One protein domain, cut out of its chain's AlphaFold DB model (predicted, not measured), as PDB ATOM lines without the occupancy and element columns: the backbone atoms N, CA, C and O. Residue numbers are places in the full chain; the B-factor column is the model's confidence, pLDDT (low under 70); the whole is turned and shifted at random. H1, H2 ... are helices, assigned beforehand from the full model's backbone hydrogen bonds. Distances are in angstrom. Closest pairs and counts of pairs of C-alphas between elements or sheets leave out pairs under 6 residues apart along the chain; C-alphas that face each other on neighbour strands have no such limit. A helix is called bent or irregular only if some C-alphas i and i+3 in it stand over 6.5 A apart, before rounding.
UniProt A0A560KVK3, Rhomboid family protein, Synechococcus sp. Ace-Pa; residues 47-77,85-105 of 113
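What this domain is: This is residues 47 to 77 and 85 to 105 of the 113 residues of the protein "Rhomboid family protein" of Synechococcus sp. Ace-Pa (UniProt A0A560KVK3). Two long helices, H2 and H3, run opposite ways along the two long sides of a flat, open frame, and the short helix H1 fills the space between them at one end. At the other end H2, which has a kink near residue 69, comes back to H3 and meets it directly, while residues 63 to 70 of H2 stick out away from the rest and leave the middle of the frame open. The printed part has 52 residues with three named helices, in the order H1, H2, H3 along the chain, and no named strand; the class is all helix. The whole is only just loose, close to compact, with a radius of gyration of the C-alphas of 12.0 A, and its C-alphas span 34 by 24 by 9 A.

How they stand to each other: The longest helix by residues is H2, residues 55 to 75. It is irregular: C-alphas 67 and 70 are 7.5 A apart, where about 5 A is found in a regular helix, and its line is a rough one. It has a kink of 68 degrees near residue 69. With residues 57 to 61 alone, H2 touches H1, residues 47 to 52; their closest C-alphas are those of Gly 49 and Leu 58, 4.3 A apart. The lines of H1 and H2 stand at a shallow tilt of 14 degrees and run opposite ways, and the two form a helical hairpin with a tight link of 2 residues. Beyond the kink, with residues 74 to 75 alone, H2 touches H3, residues 86 to 103, which takes part with its residues 86 to 90 alone. The closest C-alphas of H2 and H3 are those of Leu 75 and Ala 90, 4.8 A apart, and the two run opposite ways at a shallow tilt of 23 degrees. H3 touches H1 with residues 97 to 101 alone, with the C-alphas of Ile 48 and Ala 100 the closest, 5.1 A apart. H1 and H3 run the same way at a shallow tilt of 13 degrees. The helix packing is mostly aligned, the three pairs of helices that touch being at a shallow tilt. Residues 63 to 70, which belong to H2, stand free. In H1 and H3 every O i to N i+4 pair is within hydrogen-bond range; in H2 11 of 17 are.

Where its parts are: H2 has 21 residues and measures 27.6 A from its first to its last C-alpha. It begins at C-alpha 55, at (25.111, -32.789, 41.519), and ends at C-alpha 75, at (46.865, -15.934, 43.886). H3 has 18 residues and measures 25.6 A from C-alpha 86 to C-alpha 103, the latter at (33.475, -29.845, 57.042). H1 has 6 residues and measures 8.8 A; it begins at C-alpha 47, at (37.112, -28.606, 46.917).

The domain as a whole: The outline is flat, and the two C-alphas farthest apart, those of Pro 55 and Pro 77, are 34.4 A from each other. The C-alphas of Val 47 and Arg 105, the first and last printed, are 13.1 A apart. Residues 78 to 84 are cut out and not printed, and C-alpha 77 and C-alpha 85 are 8.4 A apart across the cut. The link from H2 to H3 runs across this cut, and the one link that is printed whole, from H1 to H2, is tight. The mean pLDDT of the printed part of this model is 83.3, and residues 56 to 57 are under 70.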
ATOM      1  N   VAL A  47      36.768 -27.346  46.249       92.50
ATOM      2  CA  VAL A  47      37.112 -28.606  46.917       92.50
ATOM      3  C   VAL A  47      35.874 -29.381  47.369       92.50
ATOM      4  O   VAL A  47      35.762 -30.574  47.081       92.50
ATOM      5  N   ILE A  48      34.905 -28.732  48.020       84.19
ATOM      6  CA  ILE A  48      33.748 -29.424  48.607       84.19
ATOM      7  C   ILE A  48      32.852 -30.082  47.551       84.19
ATOM      8  O   ILE A  48      32.289 -31.143  47.811       84.19
ATOM      9  N   GLY A  49      32.746 -29.524  46.339       83.56
ATOM     10  CA  GLY A  49      31.981 -30.162  45.262       83.56
ATOM     11  C   GLY A  49      32.606 -31.456  44.766       83.56
ATOM     12  O   GLY A  49      31.882 -32.429  44.539       83.56
ATOM     13  N   PHE A  50      33.938 -31.502  44.659       87.31
ATOM     14  CA  PHE A  50      34.651 -32.733  44.308       87.31
ATOM     15  C   PHE A  50      34.615 -33.767  45.438       87.31
ATOM     16  O   PHE A  50      34.538 -34.964  45.150       87.31
ATOM     17  N   LEU A  51      34.635 -33.324  46.701       87.00
ATOM     18  CA  LEU A  51      34.547 -34.207  47.868       87.00
ATOM     19  C   LEU A  51      33.143 -34.800  48.046       87.00
ATOM     20  O   LEU A  51      32.996 -36.015  48.147       87.00
ATOM     21  N   GLU A  52      32.091 -33.974  48.043       81.44
ATOM     22  CA  GLU A  52      30.723 -34.457  48.257       81.44
ATOM     23  C   GLU A  52      30.146 -35.209  47.049       81.44
ATOM     24  O   GLU A  52      29.229 -36.015  47.220       81.44
ATOM     25  N   ARG A  53      30.636 -34.934  45.828       80.44
ATOM     26  CA  ARG A  53      30.160 -35.523  44.556       80.44
ATOM     27  C   ARG A  53      28.643 -35.437  44.353       80.44
ATOM     28  O   ARG A  53      28.042 -36.253  43.654       80.44
ATOM     29  N   ARG A  54      27.998 -34.442  44.962       72.12
ATOM     30  CA  ARG A  54      26.562 -34.194  44.813       72.12
ATOM     31  C   ARG A  54      26.318 -33.280  43.615       72.12
ATOM     32  O   ARG A  54      26.986 -32.251  43.537       72.12
ATOM     33  N   PRO A  55      25.329 -33.563  42.744       71.62
ATOM     34  CA  PRO A  55      25.111 -32.789  41.519       71.62
ATOM     35  C   PRO A  55      24.975 -31.280  41.749       71.62
ATOM     36  O   PRO A  55      25.571 -30.492  41.025       71.62
ATOM     37  N   LEU A  56      24.240 -30.876  42.789       68.19
ATOM     38  CA  LEU A  56      24.039 -29.465  43.123       68.19
ATOM     39  C   LEU A  56      25.327 -28.782  43.601       68.19
ATOM     40  O   LEU A  56      25.627 -27.675  43.175       68.19
ATOM     41  N   VAL A  57      26.088 -29.438  44.479       69.75
ATOM     42  CA  VAL A  57      27.330 -28.871  45.026       69.75
ATOM     43  C   VAL A  57      28.387 -28.794  43.932       69.75
ATOM     44  O   VAL A  57      29.035 -27.768  43.788       69.75
ATOM     45  N   LEU A  58      28.471 -29.822  43.087       76.31
ATOM     46  CA  LEU A  58      29.327 -29.833  41.909       76.31
ATOM     47  C   LEU A  58      28.943 -28.726  40.913       76.31
ATOM     48  O   LEU A  58      29.822 -28.051  40.387       76.31
ATOM     49  N   ALA A  59      27.646 -28.492  40.684       72.19
ATOM     50  CA  ALA A  59      27.175 -27.394  39.840       72.19
ATOM     51  C   ALA A  59      27.576 -26.023  40.406       72.19
ATOM     52  O   ALA A  59      27.994 -25.155  39.645       72.19
ATOM     53  N   LEU A  60      27.511 -25.839  41.729       72.44
ATOM     54  CA  LEU A  60      27.991 -24.621  42.390       72.44
ATOM     55  C   LEU A  60      29.511 -24.456  42.258       72.44
ATOM     56  O   LEU A  60      29.971 -23.346  42.007       72.44
ATOM     57  N   SER A  61      30.289 -25.537  42.363       80.25
ATOM     58  CA  SER A  61      31.737 -25.515  42.118       80.25
ATOM     59  C   SER A  61      32.064 -25.118  40.684       80.25
ATOM     60  O   SER A  61      32.892 -24.243  40.460       80.25
ATOM     61  N   VAL A  62      31.387 -25.726  39.707       81.56
ATOM     62  CA  VAL A  62      31.574 -25.417  38.284       81.56
ATOM     63  C   VAL A  62      31.181 -23.972  37.995       81.56
ATOM     64  O   VAL A  62      31.945 -23.253  37.360       81.56
ATOM     65  N   PHE A  63      30.034 -23.517  38.503       76.25
ATOM     66  CA  PHE A  63      29.605 -22.126  38.375       76.25
ATOM     67  C   PHE A  63      30.634 -21.164  38.980       76.25
ATOM     68  O   PHE A  63      31.041 -20.209  38.325       76.25
ATOM     69  N   SER A  64      31.122 -21.457  40.189       78.75
ATOM     70  CA  SER A  64      32.166 -20.672  40.850       78.75
ATOM     71  C   SER A  64      33.442 -20.595  40.007       78.75
ATOM     72  O   SER A  64      33.960 -19.501  39.801       78.75
ATOM     73  N   LEU A  65      33.912 -21.717  39.456       86.06
ATOM     74  CA  LEU A  65      35.101 -21.762  38.603       86.06
ATOM     75  C   LEU A  65      34.906 -21.044  37.264       86.06
ATOM     76  O   LEU A  65      35.838 -20.415  36.780       86.06
ATOM     77  N   ILE A  66      33.714 -21.076  36.667       81.56
ATOM     78  CA  ILE A  66      33.434 -20.313  35.441       81.56
ATOM     79  C   ILE A  66      33.420 -18.810  35.740       81.56
ATOM     80  O   ILE A  66      34.026 -18.032  35.008       81.56
ATOM     81  N   SER A  67      32.754 -18.391  36.819       75.81
ATOM     82  CA  SER A  67      32.632 -16.975  37.177       75.81
ATOM     83  C   SER A  67      33.931 -16.371  37.714       75.81
ATOM     84  O   SER A  67      34.216 -15.209  37.438       75.81
ATOM     85  N   TYR A  68      34.711 -17.142  38.479       79.62
ATOM     86  CA  TYR A  68      35.871 -16.641  39.224       79.62
ATOM     87  C   TYR A  68      37.205 -17.313  38.871       79.62
ATOM     88  O   TYR A  68      38.252 -16.840  39.309       79.62
ATOM     89  N   GLY A  69      37.216 -18.368  38.055       85.50
ATOM     90  CA  GLY A  69      38.438 -19.091  37.682       85.50
ATOM     91  C   GLY A  69      39.463 -18.218  36.962       85.50
ATOM     92  O   GLY A  69      40.661 -18.369  37.186       85.50
ATOM     93  N   GLY A  70      39.005 -17.232  36.184       88.12
ATOM     94  CA  GLY A  70      39.876 -16.241  35.543       88.12
ATOM     95  C   GLY A  70      40.665 -15.363  36.522       88.12
ATOM     96  O   GLY A  70      41.678 -14.793  36.134       88.12
ATOM     97  N   PHE A  71      40.251 -15.284  37.792       87.31
ATOM     98  CA  PHE A  71      40.946 -14.529  38.838       87.31
ATOM     99  C   PHE A  71      41.942 -15.378  39.639       87.31
ATOM    100  O   PHE A  71      42.758 -14.814  40.362       87.31
ATOM    101  N   LEU A  72      41.945 -16.711  39.487       91.12
ATOM    102  CA  LEU A  72      42.897 -17.602  40.168       91.12
ATOM    103  C   LEU A  72      44.379 -17.267  39.925       91.12
ATOM    104  O   LEU A  72      45.160 -17.442  40.860       91.12
ATOM    105  N   PRO A  73      44.809 -16.728  38.764       93.12
ATOM    106  CA  PRO A  73      46.176 -16.234  38.617       93.12
ATOM    107  C   PRO A  73      46.555 -15.179  39.667       93.12
ATOM    108  O   PRO A  73      47.701 -15.149  40.098       93.12
ATOM    109  N   GLY A  74      45.598 -14.380  40.156       87.62
ATOM    110  CA  GLY A  74      45.804 -13.368  41.202       87.62
ATOM    111  C   GLY A  74      46.252 -13.917  42.565       87.62
ATOM    112  O   GLY A  74      46.660 -13.138  43.425       87.62
ATOM    113  N   LEU A  75      46.243 -15.245  42.749       89.69
ATOM    114  CA  LEU A  75      46.865 -15.934  43.886       89.69
ATOM    115  C   LEU A  75      48.400 -15.846  43.870       89.69
ATOM    116  O   LEU A  75      49.042 -16.123  44.880       89.69
ATOM    117  N   LEU A  76      48.994 -15.501  42.727       92.25
ATOM    118  CA  LEU A  76      50.435 -15.429  42.535       92.25
ATOM    119  C   LEU A  76      50.933 -13.975  42.596       92.25
ATOM    120  O   LEU A  76      50.260 -13.068  42.099       92.25
ATOM    121  N   PRO A  77      52.154 -13.742  43.115       84.88
ATOM    122  CA  PRO A  77      52.703 -12.397  43.306       84.88
ATOM    123  C   PRO A  77      52.803 -11.563  42.024       84.88
ATOM    124  O   PRO A  77      52.680 -10.345  42.080       84.88
ATOM    125  N   SER A  85      46.666  -7.222  47.555       84.31
ATOM    126  CA  SER A  85      47.440  -8.224  48.295       84.31
ATOM    127  C   SER A  85      47.162  -9.639  47.782       84.31
ATOM    128  O   SER A  85      46.195 -10.281  48.196       84.31
ATOM    129  N   TRP A  86      48.055 -10.157  46.935       88.00
ATOM    130  CA  TRP A  86      48.046 -11.567  46.517       88.00
ATOM    131  C   TRP A  86      48.149 -12.526  47.711       88.00
ATOM    132  O   TRP A  86      47.539 -13.591  47.703       88.00
ATOM    133  N   ILE A  87      48.861 -12.131  48.774       88.56
ATOM    134  CA  ILE A  87      48.973 -12.907  50.018       88.56
ATOM    135  C   ILE A  87      47.591 -13.057  50.659       88.56
ATOM    136  O   ILE A  87      47.241 -14.141  51.121       88.56
ATOM    137  N   GLY A  88      46.778 -11.997  50.648       83.75
ATOM    138  CA  GLY A  88      45.389 -12.043  51.109       83.75
ATOM    139  C   GLY A  88      44.515 -12.985  50.274       83.75
ATOM    140  O   GLY A  88      43.709 -13.730  50.823       83.75
ATOM    141  N   HIS A  89      44.702 -13.011  48.951       89.31
ATOM    142  CA  HIS A  89      43.992 -13.944  48.064       89.31
ATOM    143  C   HIS A  89      44.414 -15.393  48.301       89.31
ATOM    144  O   HIS A  89      43.561 -16.259  48.481       89.31
ATOM    145  N   ALA A  90      45.722 -15.645  48.357       89.62
ATOM    146  CA  ALA A  90      46.299 -16.965  48.576       89.62
ATOM    147  C   ALA A  90      45.909 -17.546  49.939       89.62
ATOM    148  O   ALA A  90      45.457 -18.688  50.017       89.62
ATOM    149  N   SER A  91      46.033 -16.750  51.004       86.12
ATOM    150  CA  SER A  91      45.633 -17.165  52.353       86.12
ATOM    151  C   SER A  91      44.124 -17.389  52.463       86.12
ATOM    152  O   SER A  91      43.711 -18.391  53.046       86.12
ATOM    153  N   GLY A  92      43.303 -16.534  51.840       85.62
ATOM    154  CA  GLY A  92      41.857 -16.734  51.741       85.62
ATOM    155  C   GLY A  92      41.509 -18.053  51.052       85.62
ATOM    156  O   GLY A  92      40.827 -18.893  51.638       85.62
ATOM    157  N   PHE A  93      42.038 -18.281  49.847       90.88
ATOM    158  CA  PHE A  93      41.825 -19.517  49.087       90.88
ATOM    159  C   PHE A  93      42.239 -20.763  49.875       90.88
ATOM    160  O   PHE A  93      41.458 -21.708  49.979       90.88
ATOM    161  N   ALA A  94      43.429 -20.746  50.483       88.19
ATOM    162  CA  ALA A  94      43.911 -21.839  51.321       88.19
ATOM    163  C   ALA A  94      42.986 -22.096  52.522       88.19
ATOM    164  O   ALA A  94      42.638 -23.244  52.793       88.19
ATOM    165  N   GLY A  95      42.522 -21.042  53.202       84.25
ATOM    166  CA  GLY A  95      41.546 -21.154  54.288       84.25
ATOM    167  C   GLY A  95      40.238 -21.814  53.842       84.25
ATOM    168  O   GLY A  95      39.730 -22.702  54.524       84.25
ATOM    169  N   GLY A  96      39.736 -21.451  52.661       84.44
ATOM    170  CA  GLY A  96      38.569 -22.084  52.044       84.44
ATOM    171  C   GLY A  96      38.756 -23.575  51.766       84.44
ATOM    172  O   GLY A  96      37.894 -24.389  52.099       84.44
ATOM    173  N   VAL A  97      39.909 -23.941  51.203       90.56
ATOM    174  CA  VAL A  97      40.296 -25.340  50.969       90.56
ATOM    175  C   VAL A  97      40.322 -26.121  52.284       90.56
ATOM    176  O   VAL A  97      39.709 -27.185  52.376       90.56
ATOM    177  N   PHE A  98      40.968 -25.587  53.324       87.12
ATOM    178  CA  PHE A  98      41.004 -26.229  54.638       87.12
ATOM    179  C   PHE A  98      39.608 -26.382  55.248       87.12
ATOM    180  O   PHE A  98      39.291 -27.447  55.776       87.12
ATOM    181  N   ALA A  99      38.750 -25.368  55.128       79.50
ATOM    182  CA  ALA A  99      37.371 -25.439  55.601       79.50
ATOM    183  C   ALA A  99      36.569 -26.543  54.890       79.50
ATOM    184  O   ALA A  99      35.798 -27.250  55.537       79.50
ATOM    185  N   ALA A 100      36.776 -26.742  53.583       83.31
ATOM    186  CA  ALA A 100      36.107 -27.806  52.835       83.31
ATOM    187  C   ALA A 100      36.483 -29.193  53.367       83.31
ATOM    188  O   ALA A 100      35.601 -30.015  53.605       83.31
ATOM    189  N   PHE A 101      37.770 -29.435  53.621       84.88
ATOM    190  CA  PHE A 101      38.221 -30.689  54.225       84.88
ATOM    191  C   PHE A 101      37.737 -30.860  55.668       84.88
ATOM    192  O   PHE A 101      37.358 -31.963  56.047       84.88
ATOM    193  N   ALA A 102      37.708 -29.789  56.464       82.12
ATOM    194  CA  ALA A 102      37.255 -29.843  57.855       82.12
ATOM    195  C   ALA A 102      35.748 -30.135  57.990       82.12
ATOM    196  O   ALA A 102      35.323 -30.790  58.941       82.12
ATOM    197  N   VAL A 103      34.933 -29.638  57.054       79.44
ATOM    198  CA  VAL A 103      33.475 -29.845  57.042       79.44
ATOM    199  C   VAL A 103      33.094 -31.159  56.363       79.44
ATOM    200  O   VAL A 103      32.066 -31.751  56.710       79.44
ATOM    201  N   PHE A 104      33.899 -31.634  55.411       84.00
ATOM    202  CA  PHE A 104      33.653 -32.903  54.744       84.00
ATOM    203  C   PHE A 104      33.649 -34.052  55.757       84.00
ATOM    204  O   PHE A 104      34.637 -34.341  56.426       84.00
ATOM    205  N   ARG A 105      32.508 -34.736  55.849       76.56
ATOM    206  CA  ARG A 105      32.365 -35.988  56.588       76.56
ATOM    207  C   ARG A 105      32.205 -37.100  55.572       76.56
ATOM    208  O   ARG A 105      31.314 -37.017  54.722       76.56
TER     209      ARG A 105